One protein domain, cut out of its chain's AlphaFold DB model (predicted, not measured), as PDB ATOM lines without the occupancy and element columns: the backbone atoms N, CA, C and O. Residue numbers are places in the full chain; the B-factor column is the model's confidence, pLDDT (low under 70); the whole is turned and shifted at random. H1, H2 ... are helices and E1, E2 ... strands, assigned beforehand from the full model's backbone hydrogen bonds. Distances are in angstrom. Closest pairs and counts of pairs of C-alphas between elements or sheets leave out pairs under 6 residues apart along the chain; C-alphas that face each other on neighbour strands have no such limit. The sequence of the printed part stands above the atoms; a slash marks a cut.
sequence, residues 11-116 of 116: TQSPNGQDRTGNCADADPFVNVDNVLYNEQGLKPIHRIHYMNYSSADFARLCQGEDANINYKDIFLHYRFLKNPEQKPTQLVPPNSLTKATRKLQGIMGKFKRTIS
ATOM      1  N   THR A  11     -82.302 163.302  39.201       64.62
ATOM      2  CA  THR A  11     -80.908 163.147  38.730       64.62
ATOM      3  C   THR A  11     -80.754 163.358  37.216       64.62
ATOM      4  O   THR A  11     -79.653 163.631  36.747       64.62
ATOM      5  N   GLN A  12     -81.838 163.242  36.440       66.56
ATOM      6  CA  GLN A  12     -81.859 163.410  34.983       66.56
ATOM      7  C   GLN A  12     -82.517 164.723  34.533       66.56
ATOM      8  O   GLN A  12     -82.865 164.859  33.360       66.56
ATOM      9  N   SER A  13     -82.699 165.697  35.431       75.00
ATOM     10  CA  SER A  13     -83.340 166.955  35.046       75.00
ATOM     11  C   SER A  13     -82.563 167.681  33.932       75.00
ATOM     12  O   SER A  13     -81.328 167.767  33.996       75.00
ATOM     13  N   PRO A  14     -83.244 168.232  32.908       71.12
ATOM     14  CA  PRO A  14     -82.608 169.076  31.898       71.12
ATOM     15  C   PRO A  14     -82.108 170.401  32.490       71.12
ATOM     16  O   PRO A  14     -81.142 170.968  31.986       71.12
ATOM     17  N   ASN A  15     -82.711 170.867  33.586       71.88
ATOM     18  CA  ASN A  15     -82.221 171.997  34.360       71.88
ATOM     19  C   ASN A  15     -81.238 171.496  35.430       71.88
ATOM     20  O   ASN A  15     -81.620 170.778  36.356       71.88
ATOM     21  N   GLY A  16     -79.966 171.891  35.320       65.00
ATOM     22  CA  GLY A  16     -78.907 171.473  36.247       65.00
ATOM     23  C   GLY A  16     -79.186 171.824  37.713       65.00
ATOM     24  O   GLY A  16     -78.756 171.096  38.603       65.00
ATOM     25  N   GLN A  17     -79.968 172.878  37.975       65.81
ATOM     26  CA  GLN A  17     -80.355 173.279  39.334       65.81
ATOM     27  C   GLN A  17     -81.306 172.285  40.011       65.81
ATOM     28  O   GLN A  17     -81.290 172.154  41.238       65.81
ATOM     29  N   ASP A  18     -82.078 171.540  39.223       68.12
ATOM     30  CA  ASP A  18     -83.035 170.548  39.714       68.12
ATOM     31  C   ASP A  18     -82.391 169.163  39.866       68.12
ATOM     32  O   ASP A  18     -83.007 168.258  40.432       68.12
ATOM     33  N   ARG A  19     -81.149 168.982  39.385       70.56
ATOM     34  CA  ARG A  19     -80.438 167.712  39.527       70.56
ATOM     35  C   ARG A  19     -80.168 167.396  40.992       70.56
ATOM     36  O   ARG A  19     -79.674 168.225  41.756       70.56
ATOM     37  N   THR A  20     -80.523 166.178  41.389       68.88
ATOM     38  CA  THR A  20     -80.207 165.614  42.708       68.88
ATOM     39  C   THR A  20     -79.240 164.445  42.540       68.88
ATOM     40  O   THR A  20     -79.182 163.843  41.474       68.88
ATOM     41  N   GLY A  21     -78.475 164.130  43.586       72.25
ATOM     42  CA  GLY A  21     -77.448 163.084  43.544       72.25
ATOM     43  C   GLY A  21     -76.068 163.649  43.222       72.25
ATOM     44  O   GLY A  21     -75.628 163.588  42.090       72.25
ATOM     45  N   ASN A  22     -75.401 164.183  44.247       83.56
ATOM     46  CA  ASN A  22     -74.037 164.704  44.156       83.56
ATOM     47  C   ASN A  22     -73.053 163.565  44.428       83.56
ATOM     48  O   ASN A  22     -72.922 163.150  45.584       83.56
ATOM     49  N   CYS A  23     -72.396 163.035  43.406       88.38
ATOM     50  CA  CYS A  23     -71.461 161.924  43.527       88.38
ATOM     51  C   CYS A  23     -70.016 162.416  43.463       88.38
ATOM     52  O   CYS A  23     -69.619 163.102  42.526       88.38
ATOM     53  N   ALA A  24     -69.208 162.043  44.457       90.69
ATOM     54  CA  ALA A  24     -67.837 162.533  44.593       90.69
ATOM     55  C   ALA A  24     -66.928 162.187  43.401       90.69
ATOM     56  O   ALA A  24     -65.953 162.887  43.153       90.69
ATOM     57  N   ASP A  25     -67.191 161.093  42.690       89.44
ATOM     58  CA  ASP A  25     -66.398 160.627  41.546       89.44
ATOM     59  C   ASP A  25     -66.994 160.967  40.174       89.44
ATOM     60  O   ASP A  25     -66.329 160.722  39.172       89.44
ATOM     61  N   ALA A  26     -68.204 161.532  40.116       83.62
ATOM     62  CA  ALA A  26     -68.873 161.855  38.855       83.62
ATOM     63  C   ALA A  26     -69.053 163.362  38.631       83.62
ATOM     64  O   ALA A  26     -68.993 163.815  37.491       83.62
ATOM     65  N   ASP A  27     -69.256 164.130  39.703       84.06
ATOM     66  CA  ASP A  27     -69.629 165.538  39.611       84.06
ATOM     67  C   ASP A  27     -68.471 166.467  40.015       84.06
ATOM     68  O   ASP A  27     -67.806 166.232  41.038       84.06
ATOM     69  N   PRO A  28     -68.231 167.553  39.256       86.94
ATOM     70  CA  PRO A  28     -67.286 168.586  39.646       86.94
ATOM     71  C   PRO A  28     -67.900 169.534  40.688       86.94
ATOM     72  O   PRO A  28     -68.984 170.101  40.501       86.94
ATOM     73  N   PHE A  29     -67.172 169.736  41.787       90.44
ATOM     74  CA  PHE A  29     -67.519 170.672  42.850       90.44
ATOM     75  C   PHE A  29     -66.384 171.653  43.116       90.44
ATOM     76  O   PHE A  29     -65.205 171.298  43.098       90.44
ATOM     77  N   VAL A  30     -66.764 172.882  43.448       91.50
ATOM     78  CA  VAL A  30     -65.852 173.941  43.879       91.50
ATOM     79  C   VAL A  30     -65.956 174.078  45.391       91.50
ATOM     80  O   VAL A  30     -67.054 174.149  45.939       91.50
ATOM     81  N   ASN A  31     -64.814 174.100  46.074       92.88
ATOM     82  CA  ASN A  31     -64.749 174.357  47.509       92.88
ATOM     83  C   ASN A  31     -64.606 175.859  47.771       92.88
ATOM     84  O   ASN A  31     -63.640 176.465  47.311       92.88
ATOM     85  N   VAL A  32     -65.527 176.423  48.551       92.06
ATOM     86  CA  VAL A  32     -65.441 177.781  49.098       92.06
ATOM     87  C   VAL A  32     -65.678 177.680  50.603       92.06
ATOM     88  O   VAL A  32     -66.744 177.254  51.039       92.06
ATOM     89  N   ASP A  33     -64.663 178.013  51.402       92.44
ATOM     90  CA  ASP A  33     -64.714 177.998  52.873       92.44
ATOM     91  C   ASP A  33     -65.227 176.683  53.494       92.44
ATOM     92  O   ASP A  33     -65.967 176.666  54.477       92.44
ATOM     93  N   ASN A  34     -64.782 175.550  52.938       92.44
ATOM     94  CA  ASN A  34     -65.177 174.181  53.299       92.44
ATOM     95  C   ASN A  34     -66.610 173.790  52.908       92.44
ATOM     96  O   ASN A  34     -67.023 172.662  53.177       92.44
ATOM     97  N   VAL A  35     -67.347 174.670  52.232       91.75
ATOM     98  CA  VAL A  35     -68.637 174.358  51.619       91.75
ATOM     99  C   VAL A  35     -68.406 174.018  50.153       91.75
ATOM    100  O   VAL A  35     -67.751 174.752  49.414       91.75
ATOM    101  N   LEU A  36     -68.937 172.875  49.726       91.75
ATOM    102  CA  LEU A  36     -68.876 172.471  48.327       91.75
ATOM    103  C   LEU A  36     -70.060 173.040  47.566       91.75
ATOM    104  O   LEU A  36     -71.190 173.029  48.048       91.75
ATOM    105  N   TYR A  37     -69.787 173.504  46.360       89.06
ATOM    106  CA  TYR A  37     -70.755 174.076  45.446       89.06
ATOM    107  C   TYR A  37     -70.713 173.309  44.135       89.06
ATOM    108  O   TYR A  37     -69.637 172.888  43.708       89.06
ATOM    109  N   ASN A  38     -71.859 173.135  43.476       85.12
ATOM    110  CA  ASN A  38     -71.817 172.688  42.090       85.12
ATOM    111  C   ASN A  38     -71.054 173.716  41.243       85.12
ATOM    112  O   ASN A  38     -71.154 174.927  41.449       85.12
ATOM    113  N   GLU A  39     -70.264 173.229  40.294       77.38
ATOM    114  CA  GLU A  39     -69.543 174.118  39.380       77.38
ATOM    115  C   GLU A  39     -70.528 174.948  38.535       77.38
ATOM    116  O   GLU A  39     -70.316 176.123  38.243       77.38
ATOM    117  N   GLN A  40     -71.677 174.353  38.210       72.00
ATOM    118  CA  GLN A  40     -72.731 174.958  37.401       72.00
ATOM    119  C   GLN A  40     -73.723 175.743  38.269       72.00
ATOM    120  O   GLN A  40     -74.807 175.263  38.610       72.00
ATOM    121  N   GLY A  41     -73.363 176.988  38.578       69.81
ATOM    122  CA  GLY A  41     -74.258 177.962  39.212       69.81
ATOM    123  C   GLY A  41     -74.134 178.072  40.731       69.81
ATOM    124  O   GLY A  41     -75.042 178.617  41.352       69.81
ATOM    125  N   LEU A  42     -73.037 177.573  41.312       74.88
ATOM    126  CA  LEU A  42     -72.676 177.728  42.725       74.88
ATOM    127  C   LEU A  42     -73.835 177.441  43.697       74.88
ATOM    128  O   LEU A  42     -74.068 178.162  44.668       74.88
ATOM    129  N   LYS A  43     -74.571 176.357  43.453       80.44
ATOM    130  CA  LYS A  43     -75.550 175.803  44.388       80.44
ATOM    131  C   LYS A  43     -74.807 175.057  45.501       80.44
ATOM    132  O   LYS A  43     -74.044 174.139  45.182       80.44
ATOM    133  N   PRO A  44     -75.028 175.393  46.784       84.44
ATOM    134  CA  PRO A  44     -74.371 174.712  47.892       84.44
ATOM    135  C   PRO A  44     -74.815 173.251  47.992       84.44
ATOM    136  O   PRO A  44     -75.991 172.906  47.845       84.44
ATOM    137  N   ILE A  45     -73.847 172.385  48.272       85.31
ATOM    138  CA  ILE A  45     -74.008 170.945  48.384       85.31
ATOM    139  C   ILE A  45     -73.938 170.549  49.855       85.31
ATOM    140  O   ILE A  45     -72.884 170.549  50.480       85.31
ATOM    141  N   HIS A  46     -75.079 170.144  50.405       82.94
ATOM    142  CA  HIS A  46     -75.169 169.705  51.802       82.94
ATOM    143  C   HIS A  46     -74.870 168.215  51.994       82.94
ATOM    144  O   HIS A  46     -74.691 167.748  53.118       82.94
ATOM    145  N   ARG A  47     -74.847 167.445  50.902       84.50
ATOM    146  CA  ARG A  47     -74.588 166.009  50.937       84.50
ATOM    147  C   ARG A  47     -73.860 165.562  49.686       84.50
ATOM    148  O   ARG A  47     -74.338 165.805  48.581       84.50
ATOM    149  N   ILE A  48     -72.779 164.820  49.902       87.88
ATOM    150  CA  ILE A  48     -72.022 164.126  48.864       87.88
ATOM    151  C   ILE A  48     -72.116 162.625  49.078       87.88
ATOM    152  O   ILE A  48     -72.042 162.118  50.199       87.88
ATOM    153  N   HIS A  49     -72.301 161.922  47.975       89.38
ATOM    154  CA  HIS A  49     -72.329 160.482  47.893       89.38
ATOM    155  C   HIS A  49     -70.949 159.960  47.512       89.38
ATOM    156  O   HIS A  49     -70.389 160.332  46.486       89.38
ATOM    157  N   TYR A  50     -70.444 159.034  48.319       92.00
ATOM    158  CA  TYR A  50     -69.192 158.324  48.080       92.00
ATOM    159  C   TYR A  50     -69.459 156.850  47.736       92.00
ATOM    160  O   TYR A  50     -68.865 155.952  48.324       92.00
ATOM    161  N   MET A  51     -70.407 156.584  46.829       86.56
ATOM    162  CA  MET A  51     -70.925 155.223  46.597       86.56
ATOM    163  C   MET A  51     -69.869 154.241  46.081       86.56
ATOM    164  O   MET A  51     -69.914 153.067  46.437       86.56
ATOM    165  N   ASN A  52     -68.906 154.719  45.291       88.62
ATOM    166  CA  ASN A  52     -67.878 153.876  44.675       88.62
ATOM    167  C   ASN A  52     -66.582 153.777  45.498       88.62
ATOM    168  O   ASN A  52     -65.600 153.192  45.042       88.62
ATOM    169  N   TYR A  53     -66.571 154.313  46.720       93.31
ATOM    170  CA  TYR A  53     -65.412 154.284  47.609       93.31
ATOM    171  C   TYR A  53     -65.599 153.242  48.711       93.31
ATOM    172  O   TYR A  53     -66.678 153.119  49.295       93.31
ATOM    173  N   SER A  54     -64.543 152.487  49.031       92.75
ATOM    174  CA  SER A  54     -64.635 151.488  50.097       92.75
ATOM    175  C   SER A  54     -64.578 152.148  51.478       92.75
ATOM    176  O   SER A  54     -63.821 153.092  51.709       92.75
ATOM    177  N   SER A  55     -65.314 151.605  52.450       93.06
ATOM    178  CA  SER A  55     -65.214 152.047  53.851       93.06
ATOM    179  C   SER A  55     -63.793 151.898  54.414       93.06
ATOM    180  O   SER A  55     -63.365 152.696  55.247       93.06
ATOM    181  N   ALA A  56     -63.033 150.917  53.921       94.06
ATOM    182  CA  ALA A  56     -61.637 150.707  54.285       94.06
ATOM    183  C   ALA A  56     -60.701 151.812  53.761       94.06
ATOM    184  O   ALA A  56     -59.663 152.056  54.376       94.06
ATOM    185  N   ASP A  57     -61.024 152.475  52.644       95.19
ATOM    186  CA  ASP A  57     -60.278 153.656  52.183       95.19
ATOM    187  C   ASP A  57     -60.500 154.833  53.140       95.19
ATOM    188  O   ASP A  57     -59.534 155.469  53.550       95.19
ATOM    189  N   PHE A  58     -61.738 155.067  53.590       96.62
ATOM    190  CA  PHE A  58     -62.035 156.125  54.566       96.62
ATOM    191  C   PHE A  58     -61.372 155.896  55.921       96.62
ATOM    192  O   PHE A  58     -60.872 156.843  56.527       96.62
ATOM    193  N   ALA A  59     -61.350 154.650  56.403       96.06
ATOM    194  CA  ALA A  59     -60.672 154.309  57.649       96.06
ATOM    195  C   ALA A  59     -59.172 154.639  57.573       96.06
ATOM    196  O   ALA A  59     -58.634 155.264  58.483       96.06
ATOM    197  N   ARG A  60     -58.523 154.287  56.456       95.88
ATOM    198  CA  ARG A  60     -57.111 154.599  56.201       95.88
ATOM    199  C   ARG A  60     -56.868 156.097  56.037       95.88
ATOM    200  O   ARG A  60     -55.918 156.619  56.612       95.88
ATOM    201  N   LEU A  61     -57.760 156.799  55.340       97.38
ATOM    202  CA  LEU A  61     -57.705 158.254  55.210       97.38
ATOM    203  C   LEU A  61     -57.735 158.943  56.582       97.38
ATOM    204  O   LEU A  61     -56.923 159.821  56.854       97.38
ATOM    205  N   CYS A  62     -58.618 158.499  57.485       97.12
ATOM    206  CA  CYS A  62     -58.682 159.018  58.855       97.12
ATOM    207  C   CYS A  62     -57.419 158.718  59.682       97.12
ATOM    208  O   CYS A  62     -57.197 159.382  60.687       97.12
ATOM    209  N   GLN A  63     -56.614 157.730  59.284       96.25
ATOM    210  CA  GLN A  63     -55.343 157.364  59.922       96.25
ATOM    211  C   GLN A  63     -54.131 158.071  59.293       96.25
ATOM    212  O   GLN A  63     -53.003 157.824  59.712       96.25
ATOM    213  N   GLY A  64     -54.342 158.939  58.299       96.62
ATOM    214  CA  GLY A  64     -53.273 159.687  57.636       96.62
ATOM    215  C   GLY A  64     -52.716 159.029  56.374       96.62
ATOM    216  O   GLY A  64     -51.704 159.486  55.850       96.62
ATOM    217  N   GLU A  65     -53.346 157.977  55.848       96.50
ATOM    218  CA  GLU A  65     -52.987 157.467  54.522       96.50
ATOM    219  C   GLU A  65     -53.602 158.346  53.425       96.50
ATOM    220  O   GLU A  65     -54.790 158.661  53.464       96.50
ATOM    221  N   ASP A  66     -52.821 158.682  52.399       95.94
ATOM    222  CA  ASP A  66     -53.318 159.366  51.205       95.94
ATOM    223  C   ASP A  66     -54.116 158.401  50.310       95.94
ATOM    224  O   ASP A  66     -53.620 157.843  49.322       95.94
ATOM    225  N   ALA A  67     -55.356 158.135  50.717       94.12
ATOM    226  CA  ALA A  67     -56.304 157.351  49.945       94.12
ATOM    227  C   ALA A  67     -56.826 158.163  48.749       94.12
ATOM    228  O   ALA A  67     -57.113 159.356  48.859       94.12
ATOM    229  N   ASN A  68     -57.009 157.491  47.610       93.25
ATOM    230  CA  ASN A  68     -57.538 158.100  46.389       93.25
ATOM    231  C   ASN A  68     -59.056 158.331  46.503       93.25
ATOM    232  O   ASN A  68     -59.846 157.569  45.951       93.25
ATOM    233  N   ILE A  69     -59.443 159.338  47.285       95.38
ATOM    234  CA  ILE A  69     -60.823 159.765  47.519       95.38
ATOM    235  C   ILE A  69     -60.953 161.219  47.064       95.38
ATOM    236  O   ILE A  69     -60.242 162.095  47.564       95.38
ATOM    237  N   ASN A  70     -61.871 161.497  46.138       95.19
ATOM    238  CA  ASN A  70     -62.160 162.875  45.740       95.19
ATOM    239  C   ASN A  70     -62.703 163.672  46.926       95.19
ATOM    240  O   ASN A  70     -63.422 163.134  47.760       95.19
ATOM    241  N   TYR A  71     -62.369 164.959  47.014       94.56
ATOM    242  CA  TYR A  71     -62.816 165.828  48.112       94.56
ATOM    243  C   TYR A  71     -62.444 165.305  49.521       94.56
ATOM    244  O   TYR A  71     -63.099 165.645  50.510       94.56
ATOM    245  N   LYS A  72     -61.367 164.507  49.640       95.19
ATOM    246  CA  LYS A  72     -60.859 163.954  50.913       95.19
ATOM    247  C   LYS A  72     -60.632 165.008  51.997       95.19
ATOM    248  O   LYS A  72     -60.910 164.743  53.161       95.19
ATOM    249  N   ASP A  73     -60.194 166.209  51.625       94.62
ATOM    250  CA  ASP A  73     -59.935 167.290  52.580       94.62
ATOM    251  C   ASP A  73     -61.228 167.817  53.208       94.62
ATOM    252  O   ASP A  73     -61.272 168.059  54.416       94.62
ATOM    253  N   ILE A  74     -62.301 167.908  52.413       95.25
ATOM    254  CA  ILE A  74     -63.645 168.262  52.888       95.25
ATOM    255  C   ILE A  74     -64.205 167.161  53.777       95.25
ATOM    256  O   ILE A  74     -64.732 167.439  54.856       95.25
ATOM    257  N   PHE A  75     -64.049 165.902  53.365       95.50
ATOM    258  CA  PHE A  75     -64.417 164.772  54.209       95.50
ATOM    259  C   PHE A  75     -63.701 164.842  55.566       95.50
ATOM    260  O   PHE A  75     -64.359 164.763  56.600       95.50
ATOM    261  N   LEU A  76     -62.378 165.040  55.582       96.38
ATOM    262  CA  LEU A  76     -61.586 165.134  56.811       96.38
ATOM    263  C   LEU A  76     -61.972 166.348  57.663       96.38
ATOM    264  O   LEU A  76     -62.044 166.222  58.884       96.38
ATOM    265  N   HIS A  77     -62.248 167.500  57.043       95.69
ATOM    266  CA  HIS A  77     -62.739 168.690  57.740       95.69
ATOM    267  C   HIS A  77     -64.004 168.373  58.544       95.69
ATOM    268  O   HIS A  77     -64.022 168.555  59.761       95.69
ATOM    269  N   TYR A  78     -65.031 167.814  57.902       95.50
ATOM    270  CA  TYR A  78     -66.283 167.493  58.588       95.50
ATOM    271  C   TYR A  78     -66.168 166.288  59.528       95.50
ATOM    272  O   TYR A  78     -66.793 166.273  60.590       95.50
ATOM    273  N   ARG A  79     -65.342 165.290  59.190       96.06
ATOM    274  CA  ARG A  79     -65.135 164.086  60.011       96.06
ATOM    275  C   ARG A  79     -64.547 164.403  61.384       96.06
ATOM    276  O   ARG A  79     -64.886 163.712  62.349       96.06
ATOM    277  N   PHE A  80     -63.686 165.415  61.448       97.50
ATOM    278  CA  PHE A  80     -62.991 165.862  62.654       97.50
ATOM    279  C   PHE A  80     -63.472 167.232  63.151       97.50
ATOM    280  O   PHE A  80     -62.848 167.801  64.035       97.50
ATOM    281  N   LEU A  81     -64.607 167.744  62.660       96.88
ATOM    282  CA  LEU A  81     -65.106 169.086  62.997       96.88
ATOM    283  C   LEU A  81     -65.225 169.338  64.510       96.88
ATOM    284  O   LEU A  81     -64.972 170.442  64.978       96.88
ATOM    285  N   LYS A  82     -65.618 168.312  65.273       97.88
ATOM    286  CA  LYS A  82     -65.766 168.396  66.736       97.88
ATOM    287  C   LYS A  82     -64.465 168.143  67.505       97.88
ATOM    288  O   LYS A  82     -64.368 168.584  68.639       97.88
ATOM    289  N   ASN A  83     -63.513 167.445  66.885       97.31
ATOM    290  CA  ASN A  83     -62.253 166.992  67.484       97.31
ATOM    291  C   ASN A  83     -61.095 167.267  66.499       97.31
ATOM    292  O   ASN A  83     -60.518 166.321  65.939       97.31
ATOM    293  N   PRO A  84     -60.813 168.542  66.178       96.19
ATOM    294  CA  PRO A  84     -59.852 168.904  65.137       96.19
ATOM    295  C   PRO A  84     -58.428 168.423  65.442       96.19
ATOM    296  O   PRO A  84     -57.662 168.173  64.516       96.19
ATOM    297  N   GLU A  85     -58.086 168.230  66.715       96.88
ATOM    298  CA  GLU A  85     -56.798 167.712  67.180       96.88
ATOM    299  C   GLU A  85     -56.523 166.263  66.751       96.88
ATOM    300  O   GLU A  85     -55.372 165.841  66.711       96.88
ATOM    301  N   GLN A  86     -57.567 165.501  66.410       96.56
ATOM    302  CA  GLN A  86     -57.449 164.117  65.935       96.56
ATOM    303  C   GLN A  86     -57.297 164.027  64.413       96.56
ATOM    304  O   GLN A  86     -57.054 162.940  63.883       96.56
ATOM    305  N   LYS A  87     -57.467 165.143  63.692       97.12
ATOM    306  CA  LYS A  87     -57.324 165.173  62.238       97.12
ATOM    307  C   LYS A  87     -55.857 164.912  61.868       97.12
ATOM    308  O   LYS A  87     -54.978 165.587  62.401       97.12
ATOM    309  N   PRO A  88     -55.570 164.012  60.909       96.25
ATOM    310  CA  PRO A  88     -54.219 163.852  60.390       96.25
ATOM    311  C   PRO A  88     -53.675 165.174  59.841       96.25
ATOM    312  O   PRO A  88     -54.293 165.792  58.971       96.25
ATOM    313  N   THR A  89     -52.510 165.594  60.331       92.81
ATOM    314  CA  THR A  89     -51.846 166.829  59.882       92.81
ATOM    315  C   THR A  89     -51.309 166.701  58.459       92.81
ATOM    316  O   THR A  89     -51.274 167.675  57.714       92.81
ATOM    317  N   GLN A  90     -50.899 165.491  58.073       95.06
ATOM    318  CA  GLN A  90     -50.372 165.184  56.751       95.06
ATOM    319  C   GLN A  90     -50.877 163.819  56.287       95.06
ATOM    320  O   GLN A  90     -51.016 162.893  57.088       95.06
ATOM    321  N   LEU A  91     -51.127 163.705  54.983       96.38
ATOM    322  CA  LEU A  91     -51.439 162.442  54.331       96.38
ATOM    323  C   LEU A  91     -50.183 161.865  53.678       96.38
ATOM    324  O   LEU A  91     -49.448 162.579  52.994       96.38
ATOM    325  N   VAL A  92     -49.947 160.572  53.884       95.69
ATOM    326  CA  VAL A  92     -48.791 159.852  53.344       95.69
ATOM    327  C   VAL A  92     -49.271 158.778  52.370       95.69
ATOM    328  O   VAL A  92     -50.103 157.944  52.743       95.69
ATOM    329  N   PRO A  93     -48.770 158.744  51.124       93.81
ATOM    330  CA  PRO A  93     -49.183 157.733  50.165       93.81
ATOM    331  C   PRO A  93     -48.732 156.336  50.603       93.81
ATOM    332  O   PRO A  93     -47.609 156.159  51.086       93.81
ATOM    333  N   PRO A  94     -49.566 155.302  50.393       92.00
ATOM    334  CA  PRO A  94     -49.169 153.941  50.709       92.00
ATOM    335  C   PRO A  94     -48.040 153.486  49.781       92.00
ATOM    336  O   PRO A  94     -48.075 153.718  48.567       92.00
ATOM    337  N   ASN A  95     -47.054 152.793  50.350       91.19
ATOM    338  CA  ASN A  95     -45.933 152.255  49.585       91.19
ATOM    339  C   ASN A  95     -46.369 151.095  48.660       91.19
ATOM    340  O   ASN A  95     -47.425 150.479  48.826       91.19
ATOM    341  N   SER A  96     -45.542 150.777  47.662       88.62
ATOM    342  CA  SER A  96     -45.874 149.766  46.646       88.62
ATOM    343  C   SER A  96     -46.089 148.365  47.229       88.62
ATOM    344  O   SER A  96     -46.976 147.643  46.772       88.62
ATOM    345  N   LEU A  97     -45.334 147.999  48.272       89.44
ATOM    346  CA  LEU A  97     -45.472 146.708  48.952       89.44
ATOM    347  C   LEU A  97     -46.834 146.584  49.639       89.44
ATOM    348  O   LEU A  97     -47.550 145.613  49.418       89.44
ATOM    349  N   THR A  98     -47.245 147.593  50.409       87.62
ATOM    350  CA  THR A  98     -48.562 147.602  51.064       87.62
ATOM    351  C   THR A  98     -49.702 147.559  50.053       87.62
ATOM    352  O   THR A  98     -50.662 146.817  50.268       87.62
ATOM    353  N   LYS A  99     -49.598 148.269  48.921       86.75
ATOM    354  CA  LYS A  99     -50.582 148.167  47.825       86.75
ATOM    355  C   LYS A  99     -50.677 146.739  47.269       86.75
ATOM    356  O   LYS A  99     -51.786 146.231  47.089       86.75
ATOM    357  N   ALA A 100     -49.542 146.081  47.032       86.00
ATOM    358  CA  ALA A 100     -49.497 144.713  46.514       86.00
ATOM    359  C   ALA A 100     -50.104 143.702  47.500       86.00
ATOM    360  O   ALA A 100     -50.974 142.913  47.119       86.00
ATOM    361  N   THR A 101     -49.728 143.781  48.778       89.56
ATOM    362  CA  THR A 101     -50.253 142.905  49.836       89.56
ATOM    363  C   THR A 101     -51.770 143.025  49.968       89.56
ATOM    364  O   THR A 101     -52.464 142.012  50.044       89.56
ATOM    365  N   ARG A 102     -52.323 144.245  49.913       87.62
ATOM    366  CA  ARG A 102     -53.782 144.467  49.961       87.62
ATOM    367  C   ARG A 102     -54.501 143.828  48.779       87.62
ATOM    368  O   ARG A 102     -55.557 143.220  48.953       87.62
ATOM    369  N   LYS A 103     -53.931 143.935  47.574       84.69
ATOM    370  CA  LYS A 103     -54.508 143.328  46.367       84.69
ATOM    371  C   LYS A 103     -54.553 141.802  46.487       84.69
ATOM    372  O   LYS A 103     -55.583 141.205  46.181       84.69
ATOM    373  N   LEU A 104     -53.484 141.189  47.002       88.56
ATOM    374  CA  LEU A 104     -53.418 139.748  47.276       88.56
ATOM    375  C   LEU A 104     -54.449 139.309  48.325       88.56
ATOM    376  O   LEU A 104     -55.190 138.355  48.093       88.56
ATOM    377  N   GLN A 105     -54.560 140.036  49.440       85.44
ATOM    378  CA  GLN A 105     -55.553 139.760  50.486       85.44
ATOM    379  C   GLN A 105     -56.989 139.827  49.950       85.44
ATOM    380  O   GLN A 105     -57.801 138.949  50.243       85.44
ATOM    381  N   GLY A 106     -57.298 140.828  49.120       83.44
ATOM    382  CA  GLY A 106     -58.610 140.956  48.483       83.44
ATOM    383  C   GLY A 106     -58.940 139.783  47.554       83.44
ATOM    384  O   GLY A 106     -60.077 139.312  47.544       83.44
ATOM    385  N   ILE A 107     -57.953 139.277  46.807       87.19
ATOM    386  CA  ILE A 107     -58.108 138.086  45.957       87.19
ATOM    387  C   ILE A 107     -58.366 136.847  46.823       87.19
ATOM    388  O   ILE A 107     -59.336 136.128  46.592       87.19
ATOM    389  N   MET A 108     -57.560 136.632  47.865       86.25
ATOM    390  CA  MET A 108     -57.699 135.482  48.765       86.25
ATOM    391  C   MET A 108     -59.052 135.468  49.494       86.25
ATOM    392  O   MET A 108     -59.681 134.418  49.617       86.25
ATOM    393  N   GLY A 109     -59.545 136.636  49.918       84.19
ATOM    394  CA  GLY A 109     -60.865 136.774  50.536       84.19
ATOM    395  C   GLY A 109     -62.017 136.394  49.599       84.19
ATOM    396  O   GLY A 109     -62.981 135.770  50.043       84.19
ATOM    397  N   LYS A 110     -61.904 136.710  48.301       82.62
ATOM    398  CA  LYS A 110     -62.881 136.288  47.284       82.62
ATOM    399  C   LYS A 110     -62.875 134.771  47.103       82.62
ATOM    400  O   LYS A 110     -63.938 134.169  47.179       82.62
ATOM    401  N   PHE A 111     -61.697 134.155  46.970       85.31
ATOM    402  CA  PHE A 111     -61.575 132.695  46.862       85.31
ATOM    403  C   PHE A 111     -62.178 131.972  48.069       85.31
ATOM    404  O   PHE A 111     -62.969 131.050  47.894       85.31
ATOM    405  N   LYS A 112     -61.883 132.425  49.294       83.25
ATOM    406  CA  LYS A 112     -62.444 131.825  50.514       83.25
ATOM    407  C   LYS A 112     -63.977 131.872  50.547       83.25
ATOM    408  O   LYS A 112     -64.595 130.930  51.021       83.25
ATOM    409  N   ARG A 113     -64.586 132.952  50.044       81.44
ATOM    410  CA  ARG A 113     -66.050 133.109  49.989       81.44
ATOM    411  C   ARG A 113     -66.703 132.266  48.886       81.44
ATOM    412  O   ARG A 113     -67.882 131.980  48.994       81.44
ATOM    413  N   THR A 114     -65.969 131.903  47.836       80.81
ATOM    414  CA  THR A 114     -66.474 131.047  46.748       80.81
ATOM    415  C   THR A 114     -66.354 129.554  47.064       80.81
ATOM    416  O   THR A 114     -67.099 128.759  46.507       80.81
ATOM    417  N   ILE A 115     -65.405 129.172  47.922       78.56
ATOM    418  CA  ILE A 115     -65.163 127.773  48.313       78.56
ATOM    419  C   ILE A 115     -65.981 127.376  49.563       78.56
ATOM    420  O   ILE A 115     -66.184 126.189  49.801       78.56
ATOM    421  N   SER A 116     -66.431 128.355  50.356       62.06
ATOM    422  CA  SER A 116     -67.336 128.169  51.503       62.06
ATOM    423  C   SER A 116     -68.798 128.227  51.089       62.06
ATOM    424  O   SER A 116     -69.591 127.654  51.865       62.06
TER     425      SER A 116
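AT A GLANCE: This is residues 11 to 116 of the 116 residues of an uncharacterized protein of Crocosphaera watsonii WH 8501 (UniProt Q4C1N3). A loopy body has the small two-stranded hairpin E1 and E2 at one end and two short helices, H1 and H2, set about perpendicular to each other further in; one long helix, H3, sticks out beyond the other end as a free arm. Long stretches with no named element join these parts, and the whole is loose, with a radius of gyration of the C-alphas of 17.3 A. The printed part has 106 residues, with two named strands followed by three named helices in the order E1, E2, H1, H2, H3. The strands make one antiparallel sheet, E1 - E2; the class is mostly helix, though only 44 residues, under half, are in named elements. The C-alphas span 48 by 37 by 23 A.

IN THESE COORDINATES: Strand E1, residues 29 to 32, begins at C-alpha 29 at (-67.519, 170.672, 42.850) and is 9.7 A long. Strand E2, residues 35 to 38, is 10.2 A long. Helix H1, residues 55 to 62, is 10.8 A long, and helix H2, residues 72 to 79, is 10.1 A long. Helix H3, residues 96 to 115, is 29.3 A long, from C-alpha 96 at (-45.874, 149.766, 46.646) to C-alpha 115 at (-65.163, 127.773, 48.313).

HOW THE PARTS SIT: E1 and E2 are a hairpin of antiparallel neighbours, with 143 degrees between their directions. The facing C-alphas of Asn 31 and Leu 36 are 4.6 A apart. N 30 and O 37, 2.9 A, and N 37 and O 30, 2.8 A, are within hydrogen-bond range. Residues 36 to 37 of E2 also pair briefly, antiparallel, with residues 44 to 45. The closest C-alphas of E2 and H2, those of Val 35 and Ile 74, are 8.0 A apart. E1 and H2 are only just apart, at 8.2 A. H1 and H2 are close but not clearly touching, the C-alphas of Cys 62 and Leu 76 being closest at 7.1 A; their lines stand about perpendicular, at 84 degrees. H3 touches no helix and is apart from E1, E2, H1 and H2. In H1, H2 and H3 every O i to N i+4 pair is within hydrogen-bond range.

THE WHOLE: The two C-alphas farthest apart, those of Gly 41 and Ile 115, are 51.8 A apart. Residues 95 to 116, of which 96 to 115 belong to H3, stand free; without them the body spans 41 by 25 by 18 A. The printed part has no cut. The links from E2 to H1 and from H2 to H3 are long, with 16 residues each. The mean pLDDT of the printed part is 87.8, with residues 11 to 12, 16 to 18, 20, 41 and 116 under 70.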